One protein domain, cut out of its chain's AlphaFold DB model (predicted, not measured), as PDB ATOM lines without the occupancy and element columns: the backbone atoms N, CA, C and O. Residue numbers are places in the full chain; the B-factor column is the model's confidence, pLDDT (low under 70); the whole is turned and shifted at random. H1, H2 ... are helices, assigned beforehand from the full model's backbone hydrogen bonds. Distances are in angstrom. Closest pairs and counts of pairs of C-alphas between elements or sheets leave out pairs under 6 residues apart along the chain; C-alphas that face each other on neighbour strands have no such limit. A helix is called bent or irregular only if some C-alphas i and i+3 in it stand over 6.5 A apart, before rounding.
ATOM      1  N   GLU A   8     136.056 225.053 265.210       93.75
ATOM      2  CA  GLU A   8     137.092 224.340 265.949       93.75
ATOM      3  C   GLU A   8     136.703 224.132 267.415       93.75
ATOM      4  O   GLU A   8     136.853 223.030 267.931       93.75
ATOM      5  N   VAL A   9     136.121 225.140 268.075       94.44
ATOM      6  CA  VAL A   9     135.592 225.003 269.445       94.44
ATOM      7  C   VAL A   9     134.435 224.003 269.494       94.44
ATOM      8  O   VAL A   9     134.356 223.190 270.414       94.44
ATOM      9  N   SER A  10     133.551 224.014 268.493       95.12
ATOM     10  CA  SER A  10     132.429 223.066 268.421       95.12
ATOM     11  C   SER A  10     132.918 221.629 268.200       95.12
ATOM     12  O   SER A  10     132.421 220.707 268.843       95.12
ATOM     13  N   ARG A  11     133.928 221.441 267.341       96.44
ATOM     14  CA  ARG A  11     134.611 220.153 267.134       96.44
ATOM     15  C   ARG A  11     135.366 219.717 268.392       96.44
ATOM     16  O   ARG A  11     135.327 218.544 268.743       96.44
ATOM     17  N   GLY A  12     135.962 220.658 269.122       96.25
ATOM     18  CA  GLY A  12     136.581 220.418 270.425       96.25
ATOM     19  C   GLY A  12     135.593 219.873 271.459       96.25
ATOM     20  O   GLY A  12     135.916 218.927 272.168       96.25
ATOM     21  N   ALA A  13     134.360 220.386 271.502       96.88
ATOM     22  CA  ALA A  13     133.324 219.833 272.378       96.88
ATOM     23  C   ALA A  13     132.972 218.377 272.012       96.88
ATOM     24  O   ALA A  13     132.876 217.531 272.897       96.88
ATOM     25  N   VAL A  14     132.844 218.058 270.718       98.12
ATOM     26  CA  VAL A  14     132.619 216.677 270.232       98.12
ATOM     27  C   VAL A  14     133.776 215.750 270.606       98.12
ATOM     28  O   VAL A  14     133.556 214.616 271.039       98.12
ATOM     29  N   PHE A  15     135.010 216.234 270.468       96.94
ATOM     30  CA  PHE A  15     136.200 215.507 270.894       96.94
ATOM     31  C   PHE A  15     136.156 215.194 272.394       96.94
ATOM     32  O   PHE A  15     136.302 214.038 272.783       96.94
ATOM     33  N   LEU A  16     135.879 216.197 273.234       96.31
ATOM     34  CA  LEU A  16     135.817 216.025 274.688       96.31
ATOM     35  C   LEU A  16     134.689 215.081 275.124       96.31
ATOM     36  O   LEU A  16     134.889 214.295 276.048       96.31
ATOM     37  N   VAL A  17     133.538 215.096 274.440       97.19
ATOM     38  CA  VAL A  17     132.479 214.092 274.646       97.19
ATOM     39  C   VAL A  17     133.023 212.681 274.408       97.19
ATOM     40  O   VAL A  17     132.772 211.789 275.218       97.19
ATOM     41  N   GLY A  18     133.802 212.484 273.342       95.56
ATOM     42  CA  GLY A  18     134.461 211.208 273.055       95.56
ATOM     43  C   GLY A  18     135.442 210.788 274.149       95.56
ATOM     44  O   GLY A  18     135.355 209.671 274.656       95.56
ATOM     45  N   VAL A  19     136.327 211.699 274.561       93.25
ATOM     46  CA  VAL A  19     137.339 211.448 275.600       93.25
ATOM     47  C   VAL A  19     136.705 211.071 276.938       93.25
ATOM     48  O   VAL A  19     137.096 210.055 277.515       93.25
ATOM     49  N   LEU A  20     135.733 211.848 277.427       93.44
ATOM     50  CA  LEU A  20     135.084 211.559 278.711       93.44
ATOM     51  C   LEU A  20     134.267 210.273 278.654       93.44
ATOM     52  O   LEU A  20     134.298 209.499 279.604       93.44
ATOM     53  N   THR A  21     133.586 210.005 277.536       93.69
ATOM     54  CA  THR A  21     132.885 208.728 277.349       93.69
ATOM     55  C   THR A  21     133.866 207.564 277.472       93.69
ATOM     56  O   THR A  21     133.615 206.643 278.237       93.69
ATOM     57  N   MET A  22     135.021 207.625 276.803       90.19
ATOM     58  CA  MET A  22     136.037 206.573 276.899       90.19
ATOM     59  C   MET A  22     136.619 206.420 278.309       90.19
ATOM     60  O   MET A  22     136.830 205.289 278.737       90.19
ATOM     61  N   HIS A  23     136.837 207.515 279.047       88.56
ATOM     62  CA  HIS A  23     137.288 207.438 280.443       88.56
ATOM     63  C   HIS A  23     136.239 206.767 281.332       88.56
ATOM     64  O   HIS A  23     136.563 205.839 282.057       88.56
ATOM     65  N   ILE A  24     134.967 207.152 281.217       89.69
ATOM     66  CA  ILE A  24     133.866 206.555 281.992       89.69
ATOM     67  C   ILE A  24     133.730 205.045 281.738       89.69
ATOM     68  O   ILE A  24     133.352 204.296 282.637       89.69
ATOM     69  N   ILE A  25     134.024 204.587 280.520       87.56
ATOM     70  CA  ILE A  25     134.000 203.161 280.159       87.56
ATOM     71  C   ILE A  25     135.266 202.443 280.655       87.56
ATOM     72  O   ILE A  25     135.201 201.292 281.089       87.56
ATOM     73  N   GLY A  26     136.416 203.116 280.571       80.69
ATOM     74  CA  GLY A  26     137.727 202.586 280.940       80.69
ATOM     75  C   GLY A  26     137.951 202.454 282.448       80.69
ATOM     76  O   GLY A  26     138.512 201.449 282.866       80.69
ATOM     77  N   GLU A  27     137.460 203.400 283.252       68.94
ATOM     78  CA  GLU A  27     137.604 203.453 284.724       68.94
ATOM     79  C   GLU A  27     136.764 202.399 285.477       68.94
ATOM     80  O   GLU A  27     136.699 202.383 286.705       68.94
ATOM     81  N   GLN A  28     136.088 201.500 284.762       64.56
ATOM     82  CA  GLN A  28     135.281 200.447 285.372       64.56
ATOM     83  C   GLN A  28     136.164 199.268 285.811       64.56
ATOM     84  O   GLN A  28     136.236 198.246 285.125       64.56
ATOM     85  N   ASP A  29     136.801 199.406 286.976       56.03
ATOM     86  CA  ASP A  29     137.614 198.374 287.649       56.03
ATOM     87  C   ASP A  29     136.775 197.346 288.462       56.03
ATOM     88  O   ASP A  29     137.288 196.655 289.344       56.03
ATOM     89  N   GLY A  30     135.470 197.223 288.176       59.53
ATOM     90  CA  GLY A  30     134.524 196.339 288.880       59.53
ATOM     91  C   GLY A  30     134.341 194.935 288.273       59.53
ATOM     92  O   GLY A  30     134.800 194.648 287.164       59.53
ATOM     93  N   GLU A  31     133.634 194.054 289.000       57.72
ATOM     94  CA  GLU A  31     133.145 192.764 288.477       57.72
ATOM     95  C   GLU A  31     132.272 192.998 287.227       57.72
ATOM     96  O   GLU A  31     131.595 194.019 287.135       57.72
ATOM     97  N   GLU A  32     132.276 192.074 286.251       59.00
ATOM     98  CA  GLU A  32     131.570 192.244 284.960       59.00
ATOM     99  C   GLU A  32     130.087 192.651 285.098       59.00
ATOM    100  O   GLU A  32     129.568 193.302 284.197       59.00
ATOM    101  N   GLU A  33     129.423 192.312 286.210       59.31
ATOM    102  CA  GLU A  33     128.012 192.643 286.475       59.31
ATOM    103  C   GLU A  33     127.764 194.107 286.890       59.31
ATOM    104  O   GLU A  33     126.665 194.607 286.654       59.31
ATOM    105  N   ASP A  34     128.759 194.812 287.445       65.62
ATOM    106  CA  ASP A  34     128.643 196.221 287.881       65.62
ATOM    107  C   ASP A  34     129.210 197.214 286.846       65.62
ATOM    108  O   ASP A  34     129.201 198.435 287.045       65.62
ATOM    109  N   ARG A  35     129.710 196.704 285.716       71.69
ATOM    110  CA  ARG A  35     130.220 197.520 284.611       71.69
ATOM    111  C   ARG A  35     129.061 198.176 283.872       71.69
ATOM    112  O   ARG A  35     128.185 197.505 283.338       71.69
ATOM    113  N   LEU A  36     129.075 199.503 283.822       77.12
ATOM    114  CA  LEU A  36     128.068 200.290 283.122       77.12
ATOM    115  C   LEU A  36     128.212 200.087 281.607       77.12
ATOM    116  O   LEU A  36     129.200 200.518 281.004       77.12
ATOM    117  N   ASP A  37     127.215 199.439 280.997       84.56
ATOM    118  CA  ASP A  37     127.177 199.211 279.554       84.56
ATOM    119  C   ASP A  37     126.926 200.563 278.859       84.56
ATOM    120  O   ASP A  37     125.912 201.237 279.099       84.56
ATOM    121  N   PRO A  38     127.833 201.007 277.974       83.56
ATOM    122  CA  PRO A  38     127.707 202.304 277.323       83.56
ATOM    123  C   PRO A  38     126.404 202.453 276.523       83.56
ATOM    124  O   PRO A  38     125.800 203.528 276.486       83.56
ATOM    125  N   LEU A  39     125.972 201.384 275.855       84.75
ATOM    126  CA  LEU A  39     124.860 201.404 274.913       84.75
ATOM    127  C   LEU A  39     123.513 201.240 275.618       84.75
ATOM    128  O   LEU A  39     122.548 201.895 275.212       84.75
ATOM    129  N   SER A  40     123.430 200.401 276.655       85.19
ATOM    130  CA  SER A  40     122.176 200.196 277.393       85.19
ATOM    131  C   SER A  40     121.979 201.165 278.555       85.19
ATOM    132  O   SER A  40     120.831 201.501 278.864       85.19
ATOM    133  N   ASP A  41     123.062 201.676 279.150       89.38
ATOM    134  CA  ASP A  41     122.983 202.417 280.410       89.38
ATOM    135  C   ASP A  41     123.401 203.878 280.236       89.38
ATOM    136  O   ASP A  41     122.575 204.780 280.438       89.38
ATOM    137  N   LEU A  42     124.644 204.126 279.798       89.81
ATOM    138  CA  LEU A  42     125.223 205.475 279.715       89.81
ATOM    139  C   LEU A  42     124.437 206.381 278.771       89.81
ATOM    140  O   LEU A  42     123.926 207.429 279.177       89.81
ATOM    141  N   ILE A  43     124.338 205.979 277.502       93.19
ATOM    142  CA  ILE A  43     123.713 206.793 276.461       93.19
ATOM    143  C   ILE A  43     122.252 207.070 276.822       93.19
ATOM    144  O   ILE A  43     121.873 208.244 276.884       93.19
ATOM    145  N   PRO A  44     121.421 206.064 277.159       93.06
ATOM    146  CA  PRO A  44     120.044 206.334 277.543       93.06
ATOM    147  C   PRO A  44     119.927 207.226 278.781       93.06
ATOM    148  O   PRO A  44     118.983 208.013 278.847       93.06
ATOM    149  N   ALA A  45     120.829 207.126 279.764       92.19
ATOM    150  CA  ALA A  45     120.805 207.984 280.950       92.19
ATOM    151  C   ALA A  45     121.113 209.453 280.612       92.19
ATOM    152  O   ALA A  45     120.381 210.344 281.051       92.19
ATOM    153  N   VAL A  46     122.131 209.706 279.787       93.56
ATOM    154  CA  VAL A  46     122.483 211.058 279.322       93.56
ATOM    155  C   VAL A  46     121.335 211.663 278.510       93.56
ATOM    156  O   VAL A  46     120.881 212.770 278.806       93.56
ATOM    157  N   ILE A  47     120.791 210.918 277.541       94.19
ATOM    158  CA  ILE A  47     119.691 211.400 276.694       94.19
ATOM    159  C   ILE A  47     118.418 211.667 277.512       94.19
ATOM    160  O   ILE A  47     117.725 212.649 277.254       94.19
ATOM    161  N   ARG A  48     118.130 210.861 278.544       94.00
ATOM    162  CA  ARG A  48     116.996 211.094 279.460       94.00
ATOM    163  C   ARG A  48     117.125 212.380 280.279       94.00
ATOM    164  O   ARG A  48     116.097 212.945 280.647       94.00
ATOM    165  N   LYS A  49     118.345 212.849 280.562       94.31
ATOM    166  CA  LYS A  49     118.585 214.101 281.300       94.31
ATOM    167  C   LYS A  49     118.533 215.348 280.410       94.31
ATOM    168  O   LYS A  49     118.232 216.426 280.918       94.31
ATOM    169  N   LEU A  50     118.768 215.226 279.099       92.38
ATOM    170  CA  LEU A  50     118.795 216.368 278.172       92.38
ATOM    171  C   LEU A  50     117.531 217.249 278.176       92.38
ATOM    172  O   LEU A  50     117.688 218.469 278.177       92.38
ATOM    173  N   PRO A  51     116.296 216.708 278.243       90.81
ATOM    174  CA  PRO A  51     115.087 217.528 278.342       90.81
ATOM    175  C   PRO A  51     115.021 218.432 279.582       90.81
ATOM    176  O   PRO A  51     114.197 219.341 279.619       90.81
ATOM    177  N   GLY A  52     115.861 218.196 280.598       91.12
ATOM    178  CA  GLY A  52     115.979 219.068 281.769       91.12
ATOM    179  C   GLY A  52     116.676 220.405 281.482       91.12
ATOM    180  O   GLY A  52     116.568 221.325 282.288       91.12
ATOM    181  N   PHE A  53     117.365 220.539 280.346       93.00
ATOM    182  CA  PHE A  53     117.978 221.794 279.916       93.00
ATOM    183  C   PHE A  53     117.015 222.554 279.003       93.00
ATOM    184  O   PHE A  53     116.776 222.143 277.871       93.00
ATOM    185  N   GLU A  54     116.505 223.703 279.455       91.75
ATOM    186  CA  GLU A  54     115.497 224.490 278.717       91.75
ATOM    187  C   GLU A  54     115.923 224.870 277.288       91.75
ATOM    188  O   GLU A  54     115.088 225.011 276.397       91.75
ATOM    189  N   LEU A  55     117.229 225.031 277.059       94.00
ATOM    190  CA  LEU A  55     117.791 225.416 275.762       94.00
ATOM    191  C   LEU A  55     118.194 224.218 274.887       94.00
ATOM    192  O   LEU A  55     118.715 224.423 273.787       94.00
ATOM    193  N   ALA A  56     118.001 222.981 275.351       93.44
ATOM    194  CA  ALA A  56     118.296 221.799 274.554       93.44
ATOM    195  C   ALA A  56     117.217 221.615 273.482       93.44
ATOM    196  O   ALA A  56     116.084 221.240 273.771       93.44
ATOM    197  N   ASP A  57     117.577 221.872 272.223       94.56
ATOM    198  CA  ASP A  57     116.682 221.636 271.091       94.56
ATOM    199  C   ASP A  57     116.556 220.118 270.835       94.56
ATOM    200  O   ASP A  57     117.552 219.484 270.459       94.56
ATOM    201  N   PRO A  58     115.356 219.515 270.984       93.44
ATOM    202  CA  PRO A  58     115.162 218.078 270.800       93.44
ATOM    203  C   PRO A  58     115.554 217.578 269.406       93.44
ATOM    204  O   PRO A  58     115.921 216.414 269.252       93.44
ATOM    205  N   ALA A  59     115.531 218.446 268.388       96.12
ATOM    206  CA  ALA A  59     115.938 218.087 267.031       96.12
ATOM    207  C   ALA A  59     117.433 217.736 266.923       96.12
ATOM    208  O   ALA A  59     117.838 217.115 265.944       96.12
ATOM    209  N   GLN A  60     118.251 218.121 267.909       96.38
ATOM    210  CA  GLN A  60     119.691 217.842 267.933       96.38
ATOM    211  C   GLN A  60     120.041 216.548 268.681       96.38
ATOM    212  O   GLN A  60     121.165 216.062 268.575       96.38
ATOM    213  N   VAL A  61     119.084 215.949 269.401       95.12
ATOM    214  CA  VAL A  61     119.285 214.702 270.158       95.12
ATOM    215  C   VAL A  61     119.841 213.560 269.294       95.12
ATOM    216  O   VAL A  61     120.756 212.883 269.769       95.12
ATOM    217  N   PRO A  62     119.389 213.339 268.040       96.69
ATOM    218  CA  PRO A  62     119.954 212.285 267.197       96.69
ATOM    219  C   PRO A  62     121.452 212.457 266.930       96.69
ATOM    220  O   PRO A  62     122.189 211.474 266.966       96.69
ATOM    221  N   MET A  63     121.916 213.692 266.717       97.56
ATOM    222  CA  MET A  63     123.328 213.961 266.433       97.56
ATOM    223  C   MET A  63     124.206 213.652 267.639       97.56
ATOM    224  O   MET A  63     125.200 212.941 267.511       97.56
ATOM    225  N   VAL A  64     123.799 214.109 268.823       96.31
ATOM    226  CA  VAL A  64     124.582 213.879 270.040       96.31
ATOM    227  C   VAL A  64     124.532 212.416 270.481       96.31
ATOM    228  O   VAL A  64     125.546 211.866 270.901       96.31
ATOM    229  N   THR A  65     123.386 211.749 270.307       96.88
ATOM    230  CA  THR A  65     123.283 210.291 270.493       96.88
ATOM    231  C   THR A  65     124.267 209.554 269.585       96.88
ATOM    232  O   THR A  65     124.968 208.660 270.046       96.88
ATOM    233  N   GLY A  66     124.351 209.945 268.310       97.31
ATOM    234  CA  GLY A  66     125.277 209.341 267.356       97.31
ATOM    235  C   GLY A  66     126.747 209.546 267.731       97.31
ATOM    236  O   GLY A  66     127.522 208.598 267.663       97.31
ATOM    237  N   VAL A  67     127.113 210.736 268.221       98.00
ATOM    238  CA  VAL A  67     128.461 211.009 268.754       98.00
ATOM    239  C   VAL A  67     128.778 210.117 269.956       98.00
ATOM    240  O   VAL A  67     129.857 209.531 270.006       98.00
ATOM    241  N   LEU A  68     127.849 209.974 270.906       97.31
ATOM    242  CA  LEU A  68     128.047 209.101 272.064       97.31
ATOM    243  C   LEU A  68     128.167 207.624 271.662       97.31
ATOM    244  O   LEU A  68     129.002 206.911 272.208       97.31
ATOM    245  N   MET A  69     127.372 207.165 270.688       96.44
ATOM    246  CA  MET A  69     127.489 205.807 270.143       96.44
ATOM    247  C   MET A  69     128.839 205.594 269.460       96.44
ATOM    248  O   MET A  69     129.487 204.582 269.703       96.44
ATOM    249  N   ALA A  70     129.290 206.551 268.644       96.88
ATOM    250  CA  ALA A  70     130.603 206.494 268.013       96.88
ATOM    251  C   ALA A  70     131.716 206.387 269.069       96.88
ATOM    252  O   ALA A  70     132.579 205.519 268.954       96.88
ATOM    253  N   ALA A  71     131.643 207.194 270.133       95.94
ATOM    254  CA  ALA A  71     132.580 207.127 271.251       95.94
ATOM    255  C   ALA A  71     132.560 205.754 271.939       95.94
ATOM    256  O   ALA A  71     133.604 205.128 272.086       95.94
ATOM    257  N   ALA A  72     131.373 205.253 272.297       92.88
ATOM    258  CA  ALA A  72     131.194 203.947 272.928       92.88
ATOM    259  C   ALA A  72     131.729 202.781 272.078       92.88
ATOM    260  O   ALA A  72     132.173 201.769 272.612       92.88
ATOM    261  N   MET A  73     131.708 202.926 270.753       92.81
ATOM    262  CA  MET A  73     132.249 201.949 269.804       92.81
ATOM    263  C   MET A  73     133.750 202.140 269.517       92.81
ATOM    264  O   MET A  73     134.288 201.468 268.637       92.81
ATOM    265  N   GLY A  74     134.431 203.054 270.216       91.38
ATOM    266  CA  GLY A  74     135.854 203.343 270.019       91.38
ATOM    267  C   GLY A  74     136.173 204.038 268.691       91.38
ATOM    268  O   GLY A  74     137.296 203.947 268.198       91.38
ATOM    269  N   MET A  75     135.190 204.700 268.077       95.81
ATOM    270  CA  MET A  75     135.370 205.456 266.838       95.81
ATOM    271  C   MET A  75     135.840 206.886 267.132       95.81
ATOM    272  O   MET A  75     135.508 207.468 268.164       95.81
ATOM    273  N   ASP A  76     136.551 207.493 266.182       96.81
ATOM    274  CA  ASP A  76     136.856 208.927 266.222       96.81
ATOM    275  C   ASP A  76     135.559 209.739 266.079       96.81
ATOM    276  O   ASP A  76     134.925 209.754 265.018       96.81
ATOM    277  N   THR A  77     135.164 210.414 267.159       98.00
ATOM    278  CA  THR A  77     133.907 211.162 267.240       98.00
ATOM    279  C   THR A  77     133.880 212.393 266.347       98.00
ATOM    280  O   THR A  77     132.825 212.714 265.794       98.00
ATOM    281  N   VAL A  78     135.012 213.078 266.174       97.81
ATOM    282  CA  VAL A  78     135.106 214.272 265.325       97.81
ATOM    283  C   VAL A  78     135.012 213.849 263.869       97.81
ATOM    284  O   VAL A  78     134.164 214.360 263.141       97.81
ATOM    285  N   THR A  79     135.792 212.844 263.466       97.62
ATOM    286  CA  THR A  79     135.732 212.282 262.112       97.62
ATOM    287  C   THR A  79     134.348 211.700 261.807       97.62
ATOM    288  O   THR A  79     133.836 211.861 260.697       97.62
ATOM    289  N   TRP A  80     133.699 211.049 262.780       98.06
ATOM    290  CA  TRP A  80     132.317 210.594 262.633       98.06
ATOM    291  C   TRP A  80     131.365 211.771 262.405       98.06
ATOM    292  O   TRP A  80     130.582 211.758 261.452       98.06
ATOM    293  N   ARG A  81     131.456 212.814 263.238       97.75
ATOM    294  CA  ARG A  81     130.541 213.953 263.167       97.75
ATOM    295  C   ARG A  81     130.741 214.781 261.903       97.75
ATOM    296  O   ARG A  81     129.750 215.223 261.323       97.75
ATOM    297  N   ASP A  82     131.971 214.968 261.445       97.06
ATOM    298  CA  ASP A  82     132.290 215.788 260.271       97.06
ATOM    299  C   ASP A  82     131.595 215.279 258.984       97.06
ATOM    300  O   ASP A  82     131.339 216.060 258.066       97.06
ATOM    301  N   GLN A  83     131.173 214.006 258.938       97.44
ATOM    302  CA  GLN A  83     130.395 213.428 257.827       97.44
ATOM    303  C   GLN A  83     129.033 214.109 257.600       97.44
ATOM    304  O   GLN A  83     128.474 214.020 256.508       97.44
ATOM    305  N   PHE A  84     128.504 214.809 258.607       96.56
ATOM    306  CA  PHE A  84     127.214 215.505 258.550       96.56
ATOM    307  C   PHE A  84     127.360 217.020 258.312       96.56
ATOM    308  O   PHE A  84     126.406 217.779 258.488       96.56
ATOM    309  N   GLY A  85     128.550 217.472 257.904       94.56
ATOM    310  CA  GLY A  85     128.849 218.875 257.622       94.56
ATOM    311  C   GLY A  85     129.074 219.710 258.882       94.56
ATOM    312  O   GLY A  85     129.309 219.182 259.966       94.56
ATOM    313  N   THR A  86     128.996 221.034 258.755       93.88
ATOM    314  CA  THR A  86     129.294 221.960 259.860       93.88
ATOM    315  C   THR A  86     128.360 221.757 261.051       93.88
ATOM    316  O   THR A  86     127.153 221.585 260.867       93.88
ATOM    317  N   ILE A  87     128.887 221.860 262.271       95.94
ATOM    318  CA  ILE A  87     128.089 221.783 263.501       95.94
ATOM    319  C   ILE A  87     127.306 223.100 263.682       95.94
ATOM    320  O   ILE A  87     127.918 224.158 263.867       95.94
ATOM    321  N   PRO A  88     125.960 223.092 263.632       95.00
ATOM    322  CA  PRO A  88     125.169 224.290 263.870       95.00
ATOM    323  C   PRO A  88     125.198 224.672 265.358       95.00
ATOM    324  O   PRO A  88     125.338 223.828 266.238       95.00
ATOM    325  N   ALA A  89     124.989 225.957 265.660       94.44
ATOM    326  CA  ALA A  89     125.096 226.482 267.029       94.44
ATOM    327  C   ALA A  89     124.184 225.768 268.045       94.44
ATOM    328  O   ALA A  89     124.569 225.570 269.194       94.44
ATOM    329  N   LYS A  90     122.986 225.355 267.615       95.75
ATOM    330  CA  LYS A  90     122.050 224.590 268.449       95.75
ATOM    331  C   LYS A  90     122.618 223.231 268.844       95.75
ATOM    332  O   LYS A  90     122.478 222.825 269.987       95.75
ATOM    333  N   GLU A  91     123.275 222.548 267.915       97.00
ATOM    334  CA  GLU A  91     123.896 221.255 268.183       97.00
ATOM    335  C   GLU A  91     125.133 221.405 269.065       97.00
ATOM    336  O   GLU A  91     125.282 220.678 270.040       97.00
ATOM    337  N   ALA A  92     125.974 222.406 268.785       96.56
ATOM    338  CA  ALA A  92     127.122 222.735 269.626       96.56
ATOM    339  C   ALA A  92     126.702 222.997 271.084       96.56
ATOM    340  O   ALA A  92     127.391 222.581 272.012       96.56
ATOM    341  N   LEU A  93     125.551 223.639 271.307       96.56
ATOM    342  CA  LEU A  93     125.009 223.834 272.650       96.56
ATOM    343  C   LEU A  93     124.626 222.505 273.321       96.56
ATOM    344  O   LEU A  93     124.981 222.290 274.477       96.56
ATOM    345  N   VAL A  94     123.961 221.592 272.607       97.56
ATOM    346  CA  VAL A  94     123.595 220.278 273.167       97.56
ATOM    347  C   VAL A  94     124.832 219.415 273.434       97.56
ATOM    348  O   VAL A  94     124.874 218.740 274.460       97.56
ATOM    349  N   HIS A  95     125.877 219.493 272.601       97.81
ATOM    350  CA  HIS A  95     127.168 218.867 272.908       97.81
ATOM    351  C   HIS A  95     127.760 219.377 274.225       97.81
ATOM    352  O   HIS A  95     128.267 218.577 275.003       97.81
ATOM    353  N   ASN A  96     127.648 220.676 274.519       97.12
ATOM    354  CA  ASN A  96     128.103 221.223 275.800       97.12
ATOM    355  C   ASN A  96     127.261 220.723 276.986       97.12
ATOM    356  O   ASN A  96     127.819 220.435 278.041       97.12
ATOM    357  N   PHE A  97     125.941 220.568 276.832       97.75
ATOM    358  CA  PHE A  97     125.113 219.962 277.884       97.75
ATOM    359  C   PHE A  97     125.470 218.499 278.128       97.75
ATOM    360  O   PHE A  97     125.572 218.081 279.277       97.75
ATOM    361  N   VAL A  98     125.713 217.727 277.067       97.50
ATOM    362  CA  VAL A  98     126.192 216.349 277.213       97.50
ATOM    363  C   VAL A  98     127.566 216.301 277.860       97.50
ATOM    364  O   VAL A  98     127.764 215.497 278.762       97.50
ATOM    365  N   LEU A  99     128.484 217.186 277.476       96.50
ATOM    366  CA  LEU A  99     129.796 217.270 278.105       96.50
ATOM    367  C   LEU A  99     129.687 217.545 279.611       96.50
ATOM    368  O   LEU A  99     130.365 216.892 280.396       96.50
ATOM    369  N   TRP A 100     128.794 218.451 280.019       95.75
ATOM    370  CA  TRP A 100     128.511 218.697 281.435       95.75
ATOM    371  C   TRP A 100     127.966 217.438 282.124       95.75
ATOM    372  O   TRP A 100     128.489 217.038 283.158       95.75
ATOM    373  N   LEU A 101     126.967 216.770 281.545       96.25
ATOM    374  CA  LEU A 101     126.413 215.541 282.124       96.25
ATOM    375  C   LEU A 101     127.458 214.426 282.276       96.25
ATOM    376  O   LEU A 101     127.414 213.690 283.257       96.25
ATOM    377  N   LEU A 102     128.379 214.297 281.318       95.50
ATOM    378  CA  LEU A 102     129.473 213.330 281.389       95.50
ATOM    379  C   LEU A 102     130.493 213.706 282.464       95.50
ATOM    380  O   LEU A 102     130.920 212.829 283.202       95.50
ATOM    381  N   ALA A 103     130.851 214.985 282.589       94.69
ATOM    382  CA  ALA A 103     131.745 215.457 283.646       94.69
ATOM    383  C   ALA A 103     131.154 215.214 285.048       94.69
ATOM    384  O   ALA A 103     131.825 214.680 285.922       94.69
ATOM    385  N   ASP A 104     129.871 215.536 285.237       93.56
ATOM    386  CA  ASP A 104     129.133 215.273 286.483       93.56
ATOM    387  C   ASP A 104     129.093 213.774 286.818       93.56
ATOM    388  O   ASP A 104     129.301 213.372 287.964       93.56
ATOM    389  N   LEU A 105     128.871 212.932 285.803       91.38
ATOM    390  CA  LEU A 105     128.897 211.484 285.965       91.38
ATOM    391  C   LEU A 105     130.298 210.974 286.317       91.38
ATOM    392  O   LEU A 105     130.416 210.161 287.227       91.38
ATOM    393  N   PHE A 106     131.337 211.441 285.628       90.94
ATOM    394  CA  PHE A 106     132.718 211.048 285.898       90.94
ATOM    395  C   PHE A 106     133.114 211.382 287.337       90.94
ATOM    396  O   PHE A 106     133.492 210.481 288.078       90.94
ATOM    397  N   ASP A 107     132.926 212.636 287.762       92.31
ATOM    398  CA  ASP A 107     133.199 213.084 289.133       92.31
ATOM    399  C   ASP A 107     132.435 212.249 290.175       92.31
ATOM    400  O   ASP A 107     132.958 211.961 291.251       92.31
ATOM    401  N   SER A 108     131.202 211.842 289.851       89.62
ATOM    402  CA  SER A 108     130.387 210.976 290.710       89.62
ATOM    403  C   SER A 108     130.920 209.543 290.779       89.62
ATOM    404  O   SER A 108     130.915 208.959 291.859       89.62
ATOM    405  N   LEU A 109     131.375 208.975 289.657       86.62
ATOM    406  CA  LEU A 109     131.912 207.610 289.585       86.62
ATOM    407  C   LEU A 109     133.221 207.463 290.362       86.62
ATOM    408  O   LEU A 109     133.439 206.431 290.988       86.62
ATOM    409  N   VAL A 110     134.062 208.497 290.358       86.94
ATOM    410  CA  VAL A 110     135.319 208.513 291.124       86.94
ATOM    411  C   VAL A 110     135.159 209.107 292.531       86.94
ATOM    412  O   VAL A 110     136.149 209.352 293.217       86.94
ATOM    413  N   GLU A 111     133.918 209.373 292.955       89.06
ATOM    414  CA  GLU A 111     133.551 209.959 294.254       89.06
ATOM    415  C   GLU A 111     134.337 211.238 294.622       89.06
ATOM    416  O   GLU A 111     134.557 211.550 295.798       89.06
ATOM    417  N   GLN A 112     134.746 212.021 293.620       90.06
ATOM    418  CA  GLN A 112     135.602 213.190 293.796       90.06
ATOM    419  C   GLN A 112     135.081 214.388 292.986       90.06
ATOM    420  O   GLN A 112     135.314 214.484 291.778       90.06
ATOM    421  N   PRO A 113     134.448 215.374 293.649       89.75
ATOM    422  CA  PRO A 113     134.069 216.625 293.001       89.75
ATOM    423  C   PRO A 113     135.287 217.349 292.412       89.75
ATOM    424  O   PRO A 113     136.272 217.595 293.112       89.75
ATOM    425  N   GLY A 114     135.202 217.735 291.139       91.00
ATOM    426  CA  GLY A 114     136.275 218.405 290.408       91.00
ATOM    427  C   GLY A 114     137.307 217.462 289.785       91.00
ATOM    428  O   GLY A 114     138.313 217.951 289.268       91.00
ATOM    429  N   ALA A 115     137.090 216.143 289.797       91.12
ATOM    430  CA  ALA A 115     137.994 215.186 289.158       91.12
ATOM    431  C   ALA A 115     138.182 215.468 287.659       91.12
ATOM    432  O   ALA A 115     139.300 215.397 287.151       91.12
ATOM    433  N   THR A 116     137.126 215.891 286.964       92.00
ATOM    434  CA  THR A 116     137.199 216.296 285.557       92.00
ATOM    435  C   THR A 116     138.155 217.484 285.349       92.00
ATOM    436  O   THR A 116     138.909 217.494 284.375       92.00
ATOM    437  N   ASP A 117     138.182 218.476 286.254       92.69
ATOM    438  CA  ASP A 117     139.131 219.609 286.173       92.69
ATOM    439  C   ASP A 117     140.576 219.137 286.377       92.69
ATOM    440  O   ASP A 117     141.475 219.565 285.651       92.69
ATOM    441  N   LEU A 118     140.803 218.220 287.323       91.25
ATOM    442  CA  LEU A 118     142.121 217.627 287.553       91.25
ATOM    443  C   LEU A 118     142.610 216.867 286.315       91.25
ATOM    444  O   LEU A 118     143.709 217.151 285.839       91.25
ATOM    445  N   LEU A 119     141.766 216.011 285.733       89.56
ATOM    446  CA  LEU A 119     142.065 215.275 284.503       89.56
ATOM    447  C   LEU A 119     142.450 216.218 283.354       89.56
ATOM    448  O   LEU A 119     143.446 216.000 282.655       89.56
ATOM    449  N   MET A 120     141.686 217.300 283.164       89.44
ATOM    450  CA  MET A 120     141.999 218.302 282.144       89.44
ATOM    451  C   MET A 120     143.353 218.967 282.412       89.44
ATOM    452  O   MET A 120     144.180 219.056 281.504       89.44
ATOM    453  N   ARG A 121     143.614 219.414 283.646       91.00
ATOM    454  CA  ARG A 121     144.887 220.054 284.018       91.00
ATOM    455  C   ARG A 121     146.076 219.136 283.792       91.00
ATOM    456  O   ARG A 121     147.076 219.585 283.241       91.00
ATOM    457  N   GLU A 122     145.979 217.883 284.211       89.31
ATOM    458  CA  GLU A 122     147.038 216.891 284.031       89.31
ATOM    459  C   GLU A 122     147.335 216.665 282.548       89.31
ATOM    460  O   GLU A 122     148.497 216.729 282.143       89.31
ATOM    461  N   THR A 123     146.289 216.529 281.730       86.88
ATOM    462  CA  THR A 123     146.410 216.373 280.273       86.88
ATOM    463  C   THR A 123     147.077 217.585 279.617       86.88
ATOM    464  O   THR A 123     147.981 217.436 278.802       86.88
ATOM    465  N   PHE A 124     146.679 218.811 279.964       88.00
ATOM    466  CA  PHE A 124     147.302 220.003 279.375       88.00
ATOM    467  C   PHE A 124     148.734 220.228 279.874       88.00
ATOM    468  O   PHE A 124     149.588 220.685 279.111       88.00
ATOM    469  N   ASN A 125     149.015 219.901 281.136       90.69
ATOM    470  CA  ASN A 125     150.355 220.023 281.697       90.69
ATOM    471  C   ASN A 125     151.330 219.027 281.060       90.69
ATOM    472  O   ASN A 125     152.463 219.413 280.779       90.69
ATOM    473  N   SER A 126     150.915 217.783 280.791       87.31
ATOM    474  CA  SER A 126     151.779 216.804 280.114       87.31
ATOM    475  C   SER A 126     152.156 217.266 278.704       87.31
ATOM    476  O   SER A 126     153.332 217.267 278.352       87.31
ATOM    477  N   MET A 127     151.199 217.810 277.946       84.56
ATOM    478  CA  MET A 127     151.459 218.384 276.618       84.56
ATOM    479  C   MET A 127     152.435 219.571 276.651       84.56
ATOM    480  O   MET A 127     153.236 219.751 275.730       84.56
ATOM    481  N   ALA A 128     152.364 220.405 277.694       80.19
ATOM    482  CA  ALA A 128     153.272 221.536 277.867       80.19
ATOM    483  C   ALA A 128     154.709 221.083 278.171       80.19
ATOM    484  O   ALA A 128     155.655 221.732 277.728       80.19
ATOM    485  N   VAL A 129     154.866 219.972 278.897       75.62
ATOM    486  CA  VAL A 129     156.169 219.363 279.197       75.62
ATOM    487  C   VAL A 129     156.763 218.684 277.959       75.62
ATOM    488  O   VAL A 129     157.953 218.840 277.718       75.62
ATOM    489  N   ASP A 130     155.950 218.025 277.131       64.62
ATOM    490  CA  ASP A 130     156.405 217.362 275.895       64.62
ATOM    491  C   ASP A 130     156.828 218.342 274.780       64.62
ATOM    492  O   ASP A 130     157.465 217.952 273.801       64.62
ATOM    493  N   SER A 131     156.467 219.621 274.915       59.09
ATOM    494  CA  SER A 131     156.789 220.686 273.955       59.09
ATOM    495  C   SER A 131     158.054 221.487 274.314       59.09
ATOM    496  O   SER A 131     158.403 222.412 273.573       59.09
ATOM    497  N   GLY A 132     158.700 221.187 275.450       48.78
ATOM    498  CA  GLY A 132     159.909 221.856 275.959       48.78
ATOM    499  C   GLY A 132     161.165 221.007 275.826       48.78
ATOM    500  O   GLY A 132     162.224 221.601 275.520       48.78
TER     501      GLY A 132
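What this domain is: This is residues 8 to 132 of the 132 residues of an uncharacterized protein of Streptomyces corchorusii (UniProt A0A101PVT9). Two helices, H1 and H5, run side by side the same way through the body, and a helical hairpin of H2 and H3 packs slantwise across them, with the short H4 packed on H1 and H3. The last helix, H6, makes a corner with the end of H5, and residues 121 to 132, of which 121 to 130 belong to H6, stick out as an arm. You will find 125 printed residues with six named helices, H1 to H6 in order along the chain, and no named strand; the class is all helix. The whole is compact, with a radius of gyration of the C-alphas of 14.8 A, and it spans 43 by 37 by 27 A.

Where its parts are: Find C-alpha 8 at (137.092, 224.340, 265.949); from there H1, residues 8 to 26, runs 26.4 A to C-alpha 26 at (137.727, 202.586, 280.940). After 11 residues look for H2, residues 38 to 52, which is 20.9 A long and irregular, but only just: C-alphas 40 and 43 are 6.8 A apart. Next comes H3, residues 58 to 72, 21.5 A long and irregular too, with C-alphas 59 and 62 at 7.1 A. Then read H4, residues 77 to 82, only 8.5 A from first to last C-alpha. H5, residues 89 to 109, is the longest helix at 30.2 A; it begins at C-alpha 89, at (125.096, 226.482, 267.029). H6, residues 115 to 130, runs 22.8 A and ends at C-alpha 130, at (156.405, 217.362, 275.895).

How they stand to each other: Begin with the two hubs, H3 and H5, each touching four other helices. They touch each other through residues 60 to 64 of H3 and 90 to 98 of H5, at a steep tilt of 49 degrees, the same way; the closest C-alphas, those of Gln 60 and Glu 91, are 5.4 A apart. H1 touches H5 at a shallow tilt of 27 degrees, the same way, closest at the C-alphas of Val 17 and Leu 99, 5.4 A. Residues 67 to 72 of H3 touch H1 at a steep tilt of 52 degrees, and here look at the C-alphas of Gly 18 and Ala 71, 4.8 A apart. H2 and H3 form a hairpin, at a shallow tilt of 27 degrees, opposite ways, with the C-alphas of Pro 38 and Ala 72 closest at 5.8 A. Residues 46 to 50 of H2 touch residues 94 to 102 of H5 at a steep tilt of 61 degrees, closest at the C-alphas of Val 46 and Leu 101, 6.6 A. H4 touches H3, where the C-alphas of Val 67 and Thr 77 are closest at 5.7 A, and it touches residues 11 to 18 of H1, where those of Phe 15 and Val 78 are closest at 5.8 A. Residues 115 to 116 of H6 touch residues 103 to 107 of H5, about perpendicular at 77 degrees; the C-alphas of Asp 107 and Ala 115 are closest at 5.2 A. H6 is apart from H1, H2, H3 and H4. Every O i to N i+4 pair is within hydrogen-bond range in H1, H4, H5 and H6, against 6 of 11 in H2 and 9 of 11 in H3.

The domain as a whole: The two C-alphas farthest apart are those of Pro 58 and Gly 132, at 45.2 A. Residues 29 to 34 and 121 to 132 stand free, and the body without them spans 36 by 29 by 27 A. The printed part has no cut, and Gly 132 is the chain's last residue. The link from H1 to H2 is long. The mean pLDDT of the printed part is 89.9; look for values under 70 at residues 27 to 34 and 130 to 132.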